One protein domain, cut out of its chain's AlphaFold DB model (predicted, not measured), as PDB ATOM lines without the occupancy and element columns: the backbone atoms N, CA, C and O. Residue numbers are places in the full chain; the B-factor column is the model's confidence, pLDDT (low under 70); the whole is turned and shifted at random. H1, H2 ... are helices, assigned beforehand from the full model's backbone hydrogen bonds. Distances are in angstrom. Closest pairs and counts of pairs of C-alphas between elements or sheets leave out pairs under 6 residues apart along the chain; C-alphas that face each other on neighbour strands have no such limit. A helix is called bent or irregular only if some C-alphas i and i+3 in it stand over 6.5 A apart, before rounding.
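This is residues 2 to 128 of the 147 residues of the protein "ABC-type amino acid transport system permease subunit" of Bradyrhizobium sp. CIR18 (UniProt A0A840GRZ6). The model is a long rod built along one very long helix, H3; at one end H4 folds back from it as the second leg of a helical hairpin whose legs spread apart away from the turn. Towards the other end, H1 packs on H3 on the opposite side from H4, H2 lies beyond H1 at the tip, and the short H5 follows H4 at its spread end. The printed part has 127 residues with five named helices, H1 to H5 in order along the chain, and no named strand; the class is all helix. It is extended, with a radius of gyration of the C-alphas of 24.3 A, and spans 83 by 29 by 18 A.

H3, residues 35 to 88, is the hub, touching three helices. H1, residues 2 to 18, touches residues 43 to 62 of H3 alone, at a shallow tilt of 23 degrees, opposite ways; the closest C-alphas are those of Gly 16 and Ala 47, 4.9 A apart. H2, residues 22 to 30, forms a helical hairpin with H3, touching residues 35 to 43 alone; the closest C-alphas, of Cys 28 and Ser 38, are 5.8 A apart, and the tilt of 36 degrees is only just steep. H3 and H4, residues 91 to 119, form another helical hairpin, at a shallow tilt of 9 degrees. Residues 74 to 85 of H3 touch residues 91 to 102 of H4; the closest C-alphas, of Arg 85 and Thr 91, are 5.7 A apart. The helix packing is mostly aligned, but only just, with 2 of 3 touching pairs at a shallow tilt. H5, residues 122 to 128, is close to H3 but not clearly touching, with the closest C-alphas, of Pro 53 and Leu 122, 6.8 A apart. H1 and H4 are apart. In H1, H2 and H4 every O i to N i+4 pair is within hydrogen-bond range; in H3 it is 45 of 50, in H5 2 of 3.

H1 begins at C-alpha 2, (-22.147, -43.161, 35.266), and is 24.2 A long; H2 measures 12.8 A. H3 is 74.1 A from C-alpha 35 to C-alpha 88, at (-22.943, -78.476, 11.792). It has a kink of 48 degrees near residue 45 and is irregular, but only just: C-alphas 41 and 44 are 6.6 A apart. H4 measures 42.5 A and H5 10.5 A, ending at C-alpha 128, (6.520, -30.760, 29.237).

The two C-alphas farthest apart, of Ala 30 and Phe 89, are 83.0 A apart. The printed part has no cut, and its four links are tight. The mean pLDDT of the printed part is 81.0; 24 residues are under 70, among them residues 64 to 70 and 116 to 128.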
ATOM      1  N   ALA A   2     -21.733 -44.569  35.383       69.75
ATOM      2  CA  ALA A   2     -22.147 -43.161  35.266       69.75
ATOM      3  C   ALA A   2     -22.076 -42.400  36.606       69.75
ATOM      4  O   ALA A   2     -21.634 -41.257  36.625       69.75
ATOM      5  N   LEU A   3     -22.442 -43.057  37.716       79.12
ATOM      6  CA  LEU A   3     -22.351 -42.501  39.072       79.12
ATOM      7  C   LEU A   3     -20.893 -42.317  39.537       79.12
ATOM      8  O   LEU A   3     -20.534 -41.269  40.059       79.12
ATOM      9  N   ASP A   4     -20.037 -43.314  39.299       76.44
ATOM     10  CA  ASP A   4     -18.622 -43.251  39.695       76.44
ATOM     11  C   ASP A   4     -17.865 -42.190  38.888       76.44
ATOM     12  O   ASP A   4     -17.070 -41.427  39.431       76.44
ATOM     13  N   GLY A   5     -18.144 -42.109  37.583       80.25
ATOM     14  CA  GLY A   5     -17.542 -41.123  36.692       80.25
ATOM     15  C   GLY A   5     -17.957 -39.688  37.021       80.25
ATOM     16  O   GLY A   5     -17.121 -38.789  36.941       80.25
ATOM     17  N   SER A   6     -19.209 -39.458  37.430       84.38
ATOM     18  CA  SER A   6     -19.673 -38.127  37.836       84.38
ATOM     19  C   SER A   6     -19.135 -37.718  39.207       84.38
ATOM     20  O   SER A   6     -18.709 -36.573  39.358       84.38
ATOM     21  N   ALA A   7     -19.055 -38.642  40.172       89.38
ATOM     22  CA  ALA A   7     -18.436 -38.390  41.474       89.38
ATOM     23  C   ALA A   7     -16.938 -38.062  41.340       89.38
ATOM     24  O   ALA A   7     -16.467 -37.060  41.875       89.38
ATOM     25  N   TYR A   8     -16.199 -38.855  40.560       85.44
ATOM     26  CA  TYR A   8     -14.776 -38.613  40.319       85.44
ATOM     27  C   TYR A   8     -14.544 -37.335  39.500       85.44
ATOM     28  O   TYR A   8     -13.617 -36.578  39.774       85.44
ATOM     29  N   GLY A   9     -15.416 -37.042  38.529       87.94
ATOM     30  CA  GLY A   9     -15.400 -35.782  37.786       87.94
ATOM     31  C   GLY A   9     -15.629 -34.557  38.677       87.94
ATOM     32  O   GLY A   9     -14.919 -33.561  38.539       87.94
ATOM     33  N   ALA A  10     -16.570 -34.632  39.624       91.56
ATOM     34  CA  ALA A  10     -16.813 -33.567  40.597       91.56
ATOM     35  C   ALA A  10     -15.596 -33.339  41.507       91.56
ATOM     36  O   ALA A  10     -15.212 -32.194  41.741       91.56
ATOM     37  N   GLU A  11     -14.946 -34.415  41.951       91.12
ATOM     38  CA  GLU A  11     -13.731 -34.333  42.762       91.12
ATOM     39  C   GLU A  11     -12.555 -33.731  41.982       91.12
ATOM     40  O   GLU A  11     -11.830 -32.901  42.522       91.12
ATOM     41  N   ILE A  12     -12.406 -34.052  40.690       90.38
ATOM     42  CA  ILE A  12     -11.406 -33.415  39.818       90.38
ATOM     43  C   ILE A  12     -11.633 -31.899  39.744       90.38
ATOM     44  O   ILE A  12     -10.678 -31.130  39.849       90.38
ATOM     45  N   VAL A  13     -12.880 -31.455  39.560       92.19
ATOM     46  CA  VAL A  13     -13.203 -30.021  39.497       92.19
ATOM     47  C   VAL A  13     -12.926 -29.345  40.839       92.19
ATOM     48  O   VAL A  13     -12.300 -28.286  40.869       92.19
ATOM     49  N   ARG A  14     -13.339 -29.968  41.948       93.44
ATOM     50  CA  ARG A  14     -13.098 -29.470  43.308       93.44
ATOM     51  C   ARG A  14     -11.600 -29.336  43.593       93.44
ATOM     52  O   ARG A  14     -11.146 -28.254  43.958       93.44
ATOM     53  N   ALA A  15     -10.839 -30.402  43.354       91.06
ATOM     54  CA  ALA A  15      -9.398 -30.447  43.561       91.06
ATOM     55  C   ALA A  15      -8.649 -29.463  42.651       91.06
ATOM     56  O   ALA A  15      -7.688 -28.837  43.084       91.06
ATOM     57  N   GLY A  16      -9.104 -29.281  41.409       90.06
ATOM     58  CA  GLY A  16      -8.503 -28.327  40.480       90.06
ATOM     59  C   GLY A  16      -8.748 -26.860  40.842       90.06
ATOM     60  O   GLY A  16      -7.910 -26.018  40.545       90.06
ATOM     61  N   ILE A  17      -9.870 -26.537  41.492       90.88
ATOM     62  CA  ILE A  17     -10.111 -25.191  42.035       90.88
ATOM     63  C   ILE A  17      -9.299 -24.982  43.321       90.88
ATOM     64  O   ILE A  17      -8.716 -23.917  43.511       90.88
ATOM     65  N   GLU A  18      -9.232 -25.993  44.191       92.00
ATOM     66  CA  GLU A  18      -8.512 -25.925  45.470       92.00
ATOM     67  C   GLU A  18      -6.981 -25.924  45.313       92.00
ATOM     68  O   GLU A  18      -6.272 -25.419  46.181       92.00
ATOM     69  N   SER A  19      -6.459 -26.425  44.191       89.62
ATOM     70  CA  SER A  19      -5.024 -26.416  43.894       89.62
ATOM     71  C   SER A  19      -4.467 -25.033  43.537       89.62
ATOM     72  O   SER A  19      -3.246 -24.853  43.489       89.62
ATOM     73  N   VAL A  20      -5.331 -24.043  43.289       89.25
ATOM     74  CA  VAL A  20      -4.915 -22.657  43.060       89.25
ATOM     75  C   VAL A  20      -4.495 -22.028  44.391       89.25
ATOM     76  O   VAL A  20      -5.253 -21.993  45.359       89.25
ATOM     77  N   HIS A  21      -3.269 -21.502  44.443       90.88
ATOM     78  CA  HIS A  21      -2.699 -20.928  45.661       90.88
ATOM     79  C   HIS A  21      -3.547 -19.760  46.196       90.88
ATOM     80  O   HIS A  21      -3.805 -18.798  45.473       90.88
ATOM     81  N   ARG A  22      -3.900 -19.790  47.491       84.75
ATOM     82  CA  ARG A  22      -4.764 -18.777  48.139       84.75
ATOM     83  C   ARG A  22      -4.258 -17.339  47.978       84.75
ATOM     84  O   ARG A  22      -5.058 -16.439  47.752       84.75
ATOM     85  N   GLY A  23      -2.937 -17.145  47.952       88.00
ATOM     86  CA  GLY A  23      -2.317 -15.836  47.711       88.00
ATOM     87  C   GLY A  23      -2.674 -15.176  46.367       88.00
ATOM     88  O   GLY A  23      -2.559 -13.963  46.252       88.00
ATOM     89  N   GLN A  24      -3.149 -15.929  45.362       87.69
ATOM     90  CA  GLN A  24      -3.687 -15.344  44.122       87.69
ATOM     91  C   GLN A  24      -5.009 -14.609  44.378       87.69
ATOM     92  O   GLN A  24      -5.227 -13.522  43.845       87.69
ATOM     93  N   SER A  25      -5.869 -15.168  45.233       86.56
ATOM     94  CA  SER A  25      -7.114 -14.520  45.651       86.56
ATOM     95  C   SER A  25      -6.829 -13.273  46.487       86.56
ATOM     96  O   SER A  25      -7.419 -12.226  46.226       86.56
ATOM     97  N   ASP A  26      -5.870 -13.350  47.414       88.44
ATOM     98  CA  ASP A  26      -5.462 -12.206  48.242       88.44
ATOM     99  C   ASP A  26      -4.852 -11.074  47.393       88.44
ATOM    100  O   ASP A  26      -5.175  -9.901  47.587       88.44
ATOM    101  N   ALA A  27      -4.045 -11.411  46.379       90.12
ATOM    102  CA  ALA A  27      -3.506 -10.442  45.423       90.12
ATOM    103  C   ALA A  27      -4.606  -9.787  44.570       90.12
ATOM    104  O   ALA A  27      -4.577  -8.579  44.338       90.12
ATOM    105  N   CYS A  28      -5.613 -10.552  44.137       90.75
ATOM    106  CA  CYS A  28      -6.761 -10.001  43.415       90.75
ATOM    107  C   CYS A  28      -7.561  -9.017  44.279       90.75
ATOM    108  O   CYS A  28      -7.977  -7.969  43.782       90.75
ATOM    109  N   HIS A  29      -7.742  -9.328  45.565       90.25
ATOM    110  CA  HIS A  29      -8.381  -8.422  46.517       90.25
ATOM    111  C   HIS A  29      -7.573  -7.142  46.735       90.25
ATOM    112  O   HIS A  29      -8.157  -6.059  46.735       90.25
ATOM    113  N   ALA A  30      -6.243  -7.237  46.834       92.25
ATOM    114  CA  ALA A  30      -5.365  -6.068  46.915       92.25
ATOM    115  C   ALA A  30      -5.436  -5.180  45.655       92.25
ATOM    116  O   ALA A  30      -5.291  -3.964  45.745       92.25
ATOM    117  N   LEU A  31      -5.719  -5.774  44.491       91.88
ATOM    118  CA  LEU A  31      -5.944  -5.071  43.222       91.88
ATOM    119  C   LEU A  31      -7.379  -4.529  43.058       91.88
ATOM    120  O   LEU A  31      -7.714  -3.996  42.000       91.88
ATOM    121  N   GLY A  32      -8.240  -4.663  44.074       93.75
ATOM    122  CA  GLY A  32      -9.622  -4.172  44.046       93.75
ATOM    123  C   GLY A  32     -10.571  -4.986  43.157       93.75
ATOM    124  O   GLY A  32     -11.653  -4.508  42.815       93.75
ATOM    125  N   LEU A  33     -10.194  -6.207  42.764       92.81
ATOM    126  CA  LEU A  33     -11.059  -7.090  41.981       92.81
ATOM    127  C   LEU A  33     -12.187  -7.661  42.849       92.81
ATOM    128  O   LEU A  33     -11.976  -8.073  43.990       92.81
ATOM    129  N   SER A  34     -13.392  -7.758  42.283       93.50
ATOM    130  CA  SER A  34     -14.496  -8.459  42.948       93.50
ATOM    131  C   SER A  34     -14.283  -9.978  42.933       93.50
ATOM    132  O   SER A  34     -13.612 -10.511  42.048       93.50
ATOM    133  N   ASN A  35     -14.914 -10.704  43.864       89.81
ATOM    134  CA  ASN A  35     -14.834 -12.173  43.941       89.81
ATOM    135  C   ASN A  35     -15.119 -12.860  42.597       89.81
ATOM    136  O   ASN A  35     -14.421 -13.788  42.194       89.81
ATOM    137  N   LEU A  36     -16.117 -12.364  41.862       93.25
ATOM    138  CA  LEU A  36     -16.488 -12.919  40.565       93.25
ATOM    139  C   LEU A  36     -15.439 -12.623  39.479       93.25
ATOM    140  O   LEU A  36     -15.198 -13.459  38.608       93.25
ATOM    141  N   GLN A  37     -14.805 -11.448  39.526       92.44
ATOM    142  CA  GLN A  37     -13.723 -11.082  38.611       92.44
ATOM    143  C   GLN A  37     -12.456 -11.892  38.897       92.44
ATOM    144  O   GLN A  37     -11.872 -12.424  37.954       92.44
ATOM    145  N   SER A  38     -12.080 -12.027  40.171       93.06
ATOM    146  CA  SER A  38     -10.968 -12.865  40.633       93.06
ATOM    147  C   SER A  38     -11.151 -14.315  40.176       93.06
ATOM    148  O   SER A  38     -10.291 -14.881  39.497       93.06
ATOM    149  N   PHE A  39     -12.339 -14.882  40.417       91.88
ATOM    150  CA  PHE A  39     -12.641 -16.249  40.013       91.88
ATOM    151  C   PHE A  39     -12.562 -16.443  38.495       91.88
ATOM    152  O   PHE A  39     -11.859 -17.330  38.024       91.88
ATOM    153  N   ARG A  40     -13.238 -15.604  37.696       93.50
ATOM    154  CA  ARG A  40     -13.299 -15.793  36.234       93.50
ATOM    155  C   ARG A  40     -11.985 -15.498  35.516       93.50
ATOM    156  O   ARG A  40     -11.721 -16.133  34.500       93.50
ATOM    157  N   LYS A  41     -11.208 -14.514  35.978       91.88
ATOM    158  CA  LYS A  41      -9.996 -14.055  35.278       91.88
ATOM    159  C   LYS A  41      -8.719 -14.745  35.746       91.88
ATOM    160  O   LYS A  41      -7.779 -14.806  34.963       91.88
ATOM    161  N   VAL A  42      -8.677 -15.243  36.984       90.44
ATOM    162  CA  VAL A  42      -7.453 -15.799  37.581       90.44
ATOM    163  C   VAL A  42      -7.655 -17.256  37.974       90.44
ATOM    164  O   VAL A  42      -7.040 -18.137  37.379       90.44
ATOM    165  N   VAL A  43      -8.568 -17.528  38.912       91.50
ATOM    166  CA  VAL A  43      -8.718 -18.873  39.493       91.50
ATOM    167  C   VAL A  43      -9.181 -19.892  38.453       91.50
ATOM    168  O   VAL A  43      -8.573 -20.946  38.312       91.50
ATOM    169  N   LEU A  44     -10.223 -19.581  37.682       91.94
ATOM    170  CA  LEU A  44     -10.817 -20.489  36.700       91.94
ATOM    171  C   LEU A  44      -9.846 -20.905  35.578       91.94
ATOM    172  O   LEU A  44      -9.704 -22.109  35.361       91.94
ATOM    173  N   PRO A  45      -9.157 -19.994  34.859       88.88
ATOM    174  CA  PRO A  45      -8.203 -20.400  33.824       88.88
ATOM    175  C   PRO A  45      -7.012 -21.184  34.394       88.88
ATOM    176  O   PRO A  45      -6.523 -22.109  33.746       88.88
ATOM    177  N   GLN A  46      -6.577 -20.869  35.617       88.44
ATOM    178  CA  GLN A  46      -5.476 -21.573  36.271       88.44
ATOM    179  C   GLN A  46      -5.896 -22.982  36.722       88.44
ATOM    180  O   GLN A  46      -5.200 -23.952  36.422       88.44
ATOM    181  N   ALA A  47      -7.081 -23.118  37.320       90.25
ATOM    182  CA  ALA A  47      -7.698 -24.396  37.667       90.25
ATOM    183  C   ALA A  47      -7.938 -25.277  36.429       90.25
ATOM    184  O   ALA A  47      -7.621 -26.467  36.430       90.25
ATOM    185  N   LEU A  48      -8.432 -24.695  35.330       89.12
ATOM    186  CA  LEU A  48      -8.683 -25.411  34.074       89.12
ATOM    187  C   LEU A  48      -7.425 -26.089  33.519       89.12
ATOM    188  O   LEU A  48      -7.518 -27.202  33.001       89.12
ATOM    189  N   SER A  49      -6.251 -25.471  33.678       85.94
ATOM    190  CA  SER A  49      -4.981 -26.063  33.237       85.94
ATOM    191  C   SER A  49      -4.652 -27.396  33.931       85.94
ATOM    192  O   SER A  49      -3.972 -28.234  33.340       85.94
ATOM    193  N   GLN A  50      -5.182 -27.628  35.139       84.31
ATOM    194  CA  GLN A  50      -5.046 -28.887  35.880       84.31
ATOM    195  C   GLN A  50      -6.256 -29.817  35.714       84.31
ATOM    196  O   GLN A  50      -6.093 -31.034  35.626       84.31
ATOM    197  N   ILE A  51      -7.469 -29.266  35.614       87.00
ATOM    198  CA  ILE A  51      -8.711 -30.039  35.445       87.00
ATOM    199  C   ILE A  51      -8.718 -30.775  34.099       87.00
ATOM    200  O   ILE A  51      -9.020 -31.966  34.044       87.00
ATOM    201  N   VAL A  52      -8.355 -30.094  33.008       85.50
ATOM    202  CA  VAL A  52      -8.372 -30.660  31.647       85.50
ATOM    203  C   VAL A  52      -7.518 -31.936  31.517       85.50
ATOM    204  O   VAL A  52      -8.038 -32.944  31.028       85.50
ATOM    205  N   PRO A  53      -6.245 -31.979  31.965       78.69
ATOM    206  CA  PRO A  53      -5.455 -33.206  31.884       78.69
ATOM    207  C   PRO A  53      -5.975 -34.337  32.785       78.69
ATOM    208  O   PRO A  53      -5.884 -35.505  32.392       78.69
ATOM    209  N   ALA A  54      -6.559 -34.018  33.944       82.06
ATOM    210  CA  ALA A  54      -7.180 -34.997  34.840       82.06
ATOM    211  C   ALA A  54      -8.472 -35.601  34.256       82.06
ATOM    212  O   ALA A  54      -8.712 -36.801  34.366       82.06
ATOM    213  N   PHE A  55      -9.271 -34.825  33.524       81.75
ATOM    214  CA  PHE A  55     -10.378 -35.387  32.742       81.75
ATOM    215  C   PHE A  55      -9.890 -36.360  31.663       81.75
ATOM    216  O   PHE A  55     -10.523 -37.385  31.410       81.75
ATOM    217  N   GLY A  56      -8.727 -36.092  31.067       79.50
ATOM    218  CA  GLY A  56      -8.092 -37.006  30.121       79.50
ATOM    219  C   GLY A  56      -7.704 -38.357  30.737       79.50
ATOM    220  O   GLY A  56      -7.800 -39.384  30.062       79.50
ATOM    221  N   SER A  57      -7.277 -38.395  32.006       75.50
ATOM    222  CA  SER A  57      -7.012 -39.666  32.697       75.50
ATOM    223  C   SER A  57      -8.298 -40.412  33.048       75.50
ATOM    224  O   SER A  57      -8.350 -41.624  32.838       75.50
ATOM    225  N   LEU A  58      -9.347 -39.707  33.482       82.19
ATOM    226  CA  LEU A  58     -10.670 -40.294  33.704       82.19
ATOM    227  C   LEU A  58     -11.245 -40.903  32.413       82.19
ATOM    228  O   LEU A  58     -11.708 -42.043  32.434       82.19
ATOM    229  N   ALA A  59     -11.121 -40.215  31.274       78.12
ATOM    230  CA  ALA A  59     -11.534 -40.742  29.973       78.12
ATOM    231  C   ALA A  59     -10.794 -42.046  29.618       78.12
ATOM    232  O   ALA A  59     -11.434 -43.041  29.287       78.12
ATOM    233  N   ARG A  60      -9.459 -42.098  29.774       69.75
ATOM    234  CA  ARG A  60      -8.674 -43.342  29.589       69.75
ATOM    235  C   ARG A  60      -9.110 -44.469  30.527       69.75
ATOM    236  O   ARG A  60      -9.069 -45.633  30.139       69.75
ATOM    237  N   GLY A  61      -9.511 -44.138  31.752       75.81
ATOM    238  CA  GLY A  61     -10.070 -45.099  32.700       75.81
ATOM    239  C   GLY A  61     -11.374 -45.703  32.185       75.81
ATOM    240  O   GLY A  61     -11.481 -46.923  32.090       75.81
ATOM    241  N   ILE A  62     -12.329 -44.863  31.779       74.12
ATOM    242  CA  ILE A  62     -13.618 -45.291  31.202       74.12
ATOM    243  C   ILE A  62     -13.397 -46.197  29.986       74.12
ATOM    244  O   ILE A  62     -14.055 -47.223  29.840       74.12
ATOM    245  N   PHE A  63     -12.403 -45.882  29.168       72.56
ATOM    246  CA  PHE A  63     -12.023 -46.695  28.024       72.56
ATOM    247  C   PHE A  63     -11.454 -48.084  28.363       72.56
ATOM    248  O   PHE A  63     -11.641 -49.039  27.612       72.56
ATOM    249  N   LYS A  64     -10.771 -48.243  29.499       67.62
ATOM    250  CA  LYS A  64     -10.371 -49.577  29.977       67.62
ATOM    251  C   LYS A  64     -11.573 -50.392  30.433       67.62
ATOM    252  O   LYS A  64     -11.631 -51.595  30.194       67.62
ATOM    253  N   TRP A  65     -12.543 -49.738  31.060       69.69
ATOM    254  CA  TRP A  65     -13.781 -50.386  31.470       69.69
ATOM    255  C   TRP A  65     -14.634 -50.836  30.274       69.69
ATOM    256  O   TRP A  65     -15.234 -51.906  30.332       69.69
ATOM    257  N   THR A  66     -14.628 -50.106  29.154       69.56
ATOM    258  CA  THR A  66     -15.281 -50.569  27.914       69.56
ATOM    259  C   THR A  66     -14.548 -51.737  27.248       69.56
ATOM    260  O   THR A  66     -15.194 -52.571  26.618       69.56
ATOM    261  N   ALA A  67     -13.231 -51.882  27.434       69.81
ATOM    262  CA  ALA A  67     -12.509 -53.073  26.973       69.81
ATOM    263  C   ALA A  67     -12.984 -54.360  27.680       69.81
ATOM    264  O   ALA A  67     -13.042 -55.416  27.056       69.81
ATOM    265  N   ILE A  68     -13.400 -54.276  28.950       69.69
ATOM    266  CA  ILE A  68     -14.012 -55.406  29.674       69.69
ATOM    267  C   ILE A  68     -15.370 -55.779  29.059       69.69
ATOM    268  O   ILE A  68     -15.673 -56.959  28.906       69.69
ATOM    269  N   VAL A  69     -16.161 -54.793  28.620       68.19
ATOM    270  CA  VAL A  69     -17.408 -55.044  27.869       68.19
ATOM    271  C   VAL A  69     -17.119 -55.737  26.532       68.19
ATOM    272  O   VAL A  69     -17.822 -56.674  26.162       68.19
ATOM    273  N   SER A  70     -16.043 -55.353  25.838       68.94
ATOM    274  CA  SER A  70     -15.595 -56.060  24.631       68.94
ATOM    275  C   SER A  70     -15.186 -57.510  24.910       68.94
ATOM    276  O   SER A  70     -15.396 -58.351  24.044       68.94
ATOM    277  N   PHE A  71     -14.609 -57.812  26.079       71.88
ATOM    278  CA  PHE A  71     -14.248 -59.176  26.485       71.88
ATOM    279  C   PHE A  71     -15.485 -60.056  26.719       71.88
ATOM    280  O   PHE A  71     -15.519 -61.194  26.258       71.88
ATOM    281  N   ILE A  72     -16.528 -59.513  27.352       74.12
ATOM    282  CA  ILE A  72     -17.832 -60.186  27.491       74.12
ATOM    283  C   ILE A  72     -18.422 -60.493  26.106       74.12
ATOM    284  O   ILE A  72     -18.853 -61.615  25.859       74.12
ATOM    285  N   GLY A  73     -18.314 -59.559  25.156       76.00
ATOM    286  CA  GLY A  73     -18.722 -59.792  23.766       76.00
ATOM    287  C   GLY A  73     -17.981 -60.945  23.070       76.00
ATOM    288  O   GLY A  73     -18.537 -61.578  22.177       76.00
ATOM    289  N   VAL A  74     -16.749 -61.271  23.486       73.88
ATOM    290  CA  VAL A  74     -16.036 -62.469  23.002       73.88
ATOM    291  C   VAL A  74     -16.652 -63.739  23.560       73.88
ATOM    292  O   VAL A  74     -16.803 -64.706  22.820       73.88
ATOM    293  N   GLN A  75     -17.014 -63.754  24.845       78.75
ATOM    294  CA  GLN A  75     -17.693 -64.906  25.438       78.75
ATOM    295  C   GLN A  75     -19.036 -65.169  24.750       78.75
ATOM    296  O   GLN A  75     -19.319 -66.318  24.412       78.75
ATOM    297  N   ASP A  76     -19.799 -64.115  24.454       80.56
ATOM    298  CA  ASP A  76     -21.051 -64.225  23.701       80.56
ATOM    299  C   ASP A  76     -20.812 -64.761  22.282       80.56
ATOM    300  O   ASP A  76     -21.538 -65.632  21.804       80.56
ATOM    301  N   LEU A  77     -19.754 -64.296  21.609       82.44
ATOM    302  CA  LEU A  77     -19.406 -64.773  20.273       82.44
ATOM    303  C   LEU A  77     -19.009 -66.257  20.286       82.44
ATOM    304  O   LEU A  77     -19.480 -67.014  19.440       82.44
ATOM    305  N   ILE A  78     -18.198 -66.686  21.260       84.94
ATOM    306  CA  ILE A  78     -17.823 -68.094  21.456       84.94
ATOM    307  C   ILE A  78     -19.064 -68.953  21.713       84.94
ATOM    308  O   ILE A  78     -19.171 -70.033  21.138       84.94
ATOM    309  N   TYR A  79     -20.022 -68.463  22.503       86.38
ATOM    310  CA  TYR A  79     -21.282 -69.159  22.756       86.38
ATOM    311  C   TYR A  79     -22.089 -69.384  21.466       86.38
ATOM    312  O   TYR A  79     -22.573 -70.489  21.215       86.38
ATOM    313  N   VAL A  80     -22.177 -68.369  20.599       83.75
ATOM    314  CA  VAL A  80     -22.806 -68.503  19.274       83.75
ATOM    315  C   VAL A  80     -22.046 -69.500  18.394       83.75
ATOM    316  O   VAL A  80     -22.666 -70.312  17.708       83.75
ATOM    317  N   GLY A  81     -20.711 -69.486  18.436       82.94
ATOM    318  CA  GLY A  81     -19.885 -70.478  17.745       82.94
ATOM    319  C   GLY A  81     -20.173 -71.905  18.209       82.94
ATOM    320  O   GLY A  81     -20.311 -72.807  17.385       82.94
ATOM    321  N   ASP A  82     -20.343 -72.109  19.511       84.12
ATOM    322  CA  ASP A  82     -20.628 -73.426  20.078       84.12
ATOM    323  C   ASP A  82     -22.046 -73.915  19.722       84.12
ATOM    324  O   ASP A  82     -22.246 -75.093  19.421       84.12
ATOM    325  N   TYR A  83     -23.015 -72.996  19.640       85.88
ATOM    326  CA  TYR A  83     -24.365 -73.276  19.145       85.88
ATOM    327  C   TYR A  83     -24.372 -73.724  17.675       85.88
ATOM    328  O   TYR A  83     -25.009 -74.721  17.332       85.88
ATOM    329  N   VAL A  84     -23.636 -73.023  16.804       83.00
ATOM    330  CA  VAL A  84     -23.521 -73.379  15.379       83.00
ATOM    331  C   VAL A  84     -22.778 -74.705  15.215       83.00
ATOM    332  O   VAL A  84     -23.247 -75.580  14.486       83.00
ATOM    333  N   ARG A  85     -21.687 -74.916  15.963       82.06
ATOM    334  CA  ARG A  85     -20.973 -76.201  16.010       82.06
ATOM    335  C   ARG A  85     -21.906 -77.353  16.379       82.06
ATOM    336  O   ARG A  85     -21.809 -78.413  15.770       82.06
ATOM    337  N   GLY A  86     -22.818 -77.150  17.331       82.75
ATOM    338  CA  GLY A  86     -23.808 -78.152  17.730       82.75
ATOM    339  C   GLY A  86     -24.756 -78.591  16.607       82.75
ATOM    340  O   GLY A  86     -25.305 -79.685  16.681       82.75
ATOM    341  N   GLN A  87     -24.924 -77.777  15.559       82.56
ATOM    342  CA  GLN A  87     -25.753 -78.108  14.395       82.56
ATOM    343  C   GLN A  87     -24.948 -78.658  13.217       82.56
ATOM    344  O   GLN A  87     -25.424 -79.537  12.506       82.56
ATOM    345  N   THR A  88     -23.744 -78.127  12.979       79.81
ATOM    346  CA  THR A  88     -22.943 -78.476  11.792       79.81
ATOM    347  C   THR A  88     -21.904 -79.566  12.058       79.81
ATOM    348  O   THR A  88     -21.388 -80.130  11.104       79.81
ATOM    349  N   PHE A  89     -21.550 -79.835  13.323       79.44
ATOM    350  CA  PHE A  89     -20.442 -80.701  13.782       79.44
ATOM    351  C   PHE A  89     -19.033 -80.332  13.257       79.44
ATOM    352  O   PHE A  89     -18.023 -80.845  13.740       79.44
ATOM    353  N   GLU A  90     -18.947 -79.362  12.351       79.94
ATOM    354  CA  GLU A  90     -17.729 -78.798  11.774       79.94
ATOM    355  C   GLU A  90     -17.037 -77.822  12.737       79.94
ATOM    356  O   GLU A  90     -17.225 -76.607  12.699       79.94
ATOM    357  N   THR A  91     -16.206 -78.361  13.628       81.12
ATOM    358  CA  THR A  91     -15.560 -77.581  14.698       81.12
ATOM    359  C   THR A  91     -14.512 -76.606  14.157       81.12
ATOM    360  O   THR A  91     -14.507 -75.429  14.515       81.12
ATOM    361  N   VAL A  92     -13.629 -77.071  13.269       85.75
ATOM    362  CA  VAL A  92     -12.489 -76.272  12.784       85.75
ATOM    363  C   VAL A  92     -12.966 -75.056  11.990       85.75
ATOM    364  O   VAL A  92     -12.514 -73.940  12.240       85.75
ATOM    365  N   THR A  93     -13.921 -75.251  11.080       85.06
ATOM    366  CA  THR A  93     -14.457 -74.190  10.217       85.06
ATOM    367  C   THR A  93     -15.162 -73.097  11.023       85.06
ATOM    368  O   THR A  93     -14.926 -71.910  10.788       85.06
ATOM    369  N   VAL A  94     -15.973 -73.476  12.018       86.06
ATOM    370  CA  VAL A  94     -16.740 -72.529  12.846       86.06
ATOM    371  C   VAL A  94     -15.822 -71.676  13.725       86.06
ATOM    372  O   VAL A  94     -15.947 -70.450  13.731       86.06
ATOM    373  N   PHE A  95     -14.848 -72.282  14.412       83.31
ATOM    374  CA  PHE A  95     -13.911 -71.524  15.249       83.31
ATOM    375  C   PHE A  95     -12.952 -70.648  14.431       83.31
ATOM    376  O   PHE A  95     -12.612 -69.547  14.869       83.31
ATOM    377  N   CYS A  96     -12.554 -71.082  13.231       87.25
ATOM    378  CA  CYS A  96     -11.716 -70.276  12.342       87.25
ATOM    379  C   CYS A  96     -12.456 -69.013  11.865       87.25
ATOM    380  O   CYS A  96     -11.906 -67.912  11.902       87.25
ATOM    381  N   LEU A  97     -13.739 -69.143  11.510       86.69
ATOM    382  CA  LEU A  97     -14.580 -68.006  11.130       86.69
ATOM    383  C   LEU A  97     -14.809 -67.041  12.306       86.69
ATOM    384  O   LEU A  97     -14.693 -65.826  12.137       86.69
ATOM    385  N   LEU A  98     -15.050 -67.572  13.510       86.44
ATOM    386  CA  LEU A  98     -15.135 -66.774  14.738       86.44
ATOM    387  C   LEU A  98     -13.857 -65.965  14.996       86.44
ATOM    388  O   LEU A  98     -13.938 -64.782  15.323       86.44
ATOM    389  N   ALA A  99     -12.687 -66.588  14.838       84.31
ATOM    390  CA  ALA A  99     -11.400 -65.933  15.049       84.31
ATOM    391  C   ALA A  99     -11.196 -64.756  14.082       84.31
ATOM    392  O   ALA A  99     -10.747 -63.689  14.501       84.31
ATOM    393  N   VAL A 100     -11.582 -64.913  12.812       88.81
ATOM    394  CA  VAL A 100     -11.507 -63.839  11.807       88.81
ATOM    395  C   VAL A 100     -12.447 -62.684  12.156       88.81
ATOM    396  O   VAL A 100     -12.019 -61.529  12.161       88.81
ATOM    397  N   VAL A 101     -13.706 -62.975  12.498       85.56
ATOM    398  CA  VAL A 101     -14.685 -61.944  12.890       85.56
ATOM    399  C   VAL A 101     -14.208 -61.184  14.129       85.56
ATOM    400  O   VAL A 101     -14.225 -59.951  14.149       85.56
ATOM    401  N   TYR A 102     -13.717 -61.904  15.138       82.25
ATOM    402  CA  TYR A 102     -13.188 -61.299  16.354       82.25
ATOM    403  C   TYR A 102     -11.950 -60.428  16.094       82.25
ATOM    404  O   TYR A 102     -11.825 -59.330  16.650       82.25
ATOM    405  N   TRP A 103     -11.045 -60.876  15.223       83.00
ATOM    406  CA  TRP A 103      -9.847 -60.119  14.870       83.00
ATOM    407  C   TRP A 103     -10.203 -58.797  14.179       83.00
ATOM    408  O   TRP A 103      -9.693 -57.742  14.567       83.00
ATOM    409  N   ILE A 104     -11.137 -58.820  13.224       86.81
ATOM    410  CA  ILE A 104     -11.621 -57.609  12.540       86.81
ATOM    411  C   ILE A 104     -12.239 -56.632  13.546       86.81
ATOM    412  O   ILE A 104     -11.911 -55.442  13.537       86.81
ATOM    413  N   LEU A 105     -13.089 -57.131  14.447       81.19
ATOM    414  CA  LEU A 105     -13.743 -56.314  15.470       81.19
ATOM    415  C   LEU A 105     -12.719 -55.648  16.403       81.19
ATOM    416  O   LEU A 105     -12.808 -54.453  16.689       81.19
ATOM    417  N   THR A 106     -11.706 -56.407  16.826       78.75
ATOM    418  CA  THR A 106     -10.636 -55.923  17.706       78.75
ATOM    419  C   THR A 106      -9.780 -54.855  17.021       78.75
ATOM    420  O   THR A 106      -9.467 -53.832  17.633       78.75
ATOM    421  N   LEU A 107      -9.440 -55.038  15.740       82.50
ATOM    422  CA  LEU A 107      -8.701 -54.043  14.955       82.50
ATOM    423  C   LEU A 107      -9.498 -52.749  14.763       82.50
ATOM    424  O   LEU A 107      -8.931 -51.666  14.912       82.50
ATOM    425  N   LEU A 108     -10.799 -52.847  14.482       80.75
ATOM    426  CA  LEU A 108     -11.693 -51.690  14.389       80.75
ATOM    427  C   LEU A 108     -11.733 -50.910  15.703       80.75
ATOM    428  O   LEU A 108     -11.555 -49.691  15.702       80.75
ATOM    429  N   CYS A 109     -11.894 -51.610  16.825       75.38
ATOM    430  CA  CYS A 109     -11.875 -50.988  18.145       75.38
ATOM    431  C   CYS A 109     -10.535 -50.278  18.400       75.38
ATOM    432  O   CYS A 109     -10.514 -49.092  18.726       75.38
ATOM    433  N   ALA A 110      -9.409 -50.959  18.169       74.19
ATOM    434  CA  ALA A 110      -8.072 -50.387  18.335       74.19
ATOM    435  C   ALA A 110      -7.823 -49.161  17.432       74.19
ATOM    436  O   ALA A 110      -7.164 -48.207  17.853       74.19
ATOM    437  N   ALA A 111      -8.353 -49.157  16.208       78.06
ATOM    438  CA  ALA A 111      -8.241 -48.033  15.284       78.06
ATOM    439  C   ALA A 111      -9.031 -46.809  15.770       78.06
ATOM    440  O   ALA A 111      -8.475 -45.712  15.823       78.06
ATOM    441  N   VAL A 112     -10.284 -46.996  16.199       74.62
ATOM    442  CA  VAL A 112     -11.106 -45.929  16.803       74.62
ATOM    443  C   VAL A 112     -10.396 -45.335  18.019       74.62
ATOM    444  O   VAL A 112     -10.305 -44.117  18.163       74.62
ATOM    445  N   PHE A 113      -9.804 -46.195  18.842       66.56
ATOM    446  CA  PHE A 113      -9.014 -45.795  19.997       66.56
ATOM    447  C   PHE A 113      -7.805 -44.925  19.647       66.56
ATOM    448  O   PHE A 113      -7.622 -43.866  20.249       66.56
ATOM    449  N   ARG A 114      -7.012 -45.326  18.646       69.56
ATOM    450  CA  ARG A 114      -5.876 -44.520  18.172       69.56
ATOM    451  C   ARG A 114      -6.316 -43.176  17.607       69.56
ATOM    452  O   ARG A 114      -5.630 -42.184  17.821       69.56
ATOM    453  N   VAL A 115      -7.442 -43.125  16.895       72.50
ATOM    454  CA  VAL A 115      -7.971 -41.872  16.334       72.50
ATOM    455  C   VAL A 115      -8.380 -40.912  17.451       72.50
ATOM    456  O   VAL A 115      -8.013 -39.739  17.412       72.50
ATOM    457  N   ILE A 116      -9.063 -41.405  18.484       66.19
ATOM    458  CA  ILE A 116      -9.446 -40.600  19.654       66.19
ATOM    459  C   ILE A 116      -8.207 -40.096  20.407       66.19
ATOM    460  O   ILE A 116      -8.157 -38.933  20.810       66.19
ATOM    461  N   GLU A 117      -7.185 -40.938  20.565       63.06
ATOM    462  CA  GLU A 117      -5.924 -40.553  21.205       63.06
ATOM    463  C   GLU A 117      -5.180 -39.468  20.412       63.06
ATOM    464  O   GLU A 117      -4.582 -38.569  20.998       63.06
ATOM    465  N   HIS A 118      -5.277 -39.498  19.082       64.44
ATOM    466  CA  HIS A 118      -4.658 -38.497  18.216       64.44
ATOM    467  C   HIS A 118      -5.424 -37.163  18.169       64.44
ATOM    468  O   HIS A 118      -4.825 -36.124  17.882       64.44
ATOM    469  N   LEU A 119      -6.730 -37.185  18.463       63.84
ATOM    470  CA  LEU A 119      -7.593 -36.001  18.569       63.84
ATOM    471  C   LEU A 119      -7.449 -35.272  19.913       63.84
ATOM    472  O   LEU A 119      -7.742 -34.081  19.992       63.84
ATOM    473  N   LEU A 120      -6.972 -35.949  20.961       59.97
ATOM    474  CA  LEU A 120      -6.636 -35.349  22.254       59.97
ATOM    475  C   LEU A 120      -5.131 -35.015  22.290       59.97
ATOM    476  O   LEU A 120      -4.321 -35.901  22.561       59.97
ATOM    477  N   PRO A 121      -4.698 -33.751  22.098       56.44
ATOM    478  CA  PRO A 121      -3.284 -33.350  22.140       56.44
ATOM    479  C   PRO A 121      -2.696 -33.342  23.569       56.44
ATOM    480  O   PRO A 121      -1.925 -32.463  23.950       56.44
ATOM    481  N   LEU A 122      -3.033 -34.337  24.389       60.38
ATOM    482  CA  LEU A 122      -2.642 -34.448  25.792       60.38
ATOM    483  C   LEU A 122      -1.187 -34.918  25.971       60.38
ATOM    484  O   LEU A 122      -0.553 -34.631  26.985       60.38
ATOM    485  N   ASN A 123      -0.613 -35.586  24.965       57.19
ATOM    486  CA  ASN A 123       0.749 -36.122  25.042       57.19
ATOM    487  C   ASN A 123       1.836 -35.020  25.035       57.19
ATOM    488  O   ASN A 123       2.942 -35.223  25.536       57.19
ATOM    489  N   ARG A 124       1.527 -33.818  24.518       56.97
ATOM    490  CA  ARG A 124       2.473 -32.683  24.511       56.97
ATOM    491  C   ARG A 124       2.567 -31.988  25.874       56.97
ATOM    492  O   ARG A 124       3.666 -31.627  26.285       56.97
ATOM    493  N   ALA A 125       1.456 -31.879  26.605       54.53
ATOM    494  CA  ALA A 125       1.429 -31.260  27.933       54.53
ATOM    495  C   ALA A 125       2.074 -32.149  29.017       54.53
ATOM    496  O   ALA A 125       2.801 -31.654  29.875       54.53
ATOM    497  N   LEU A 126       1.885 -33.475  28.940       58.25
ATOM    498  CA  LEU A 126       2.457 -34.428  29.905       58.25
ATOM    499  C   LEU A 126       3.983 -34.579  29.781       58.25
ATOM    500  O   LEU A 126       4.665 -34.759  30.790       58.25
ATOM    501  N   ARG A 127       4.543 -34.475  28.566       56.56
ATOM    502  CA  ARG A 127       6.005 -34.469  28.369       56.56
ATOM    503  C   ARG A 127       6.660 -33.192  28.894       56.56
ATOM    504  O   ARG A 127       7.728 -33.291  29.484       56.56
ATOM    505  N   ALA A 128       6.007 -32.038  28.745       57.34
ATOM    506  CA  ALA A 128       6.520 -30.760  29.237       57.34
ATOM    507  C   ALA A 128       6.539 -30.674  30.779       57.34
ATOM    508  O   ALA A 128       7.480 -30.130  31.353       57.34
TER     509      ALA A 128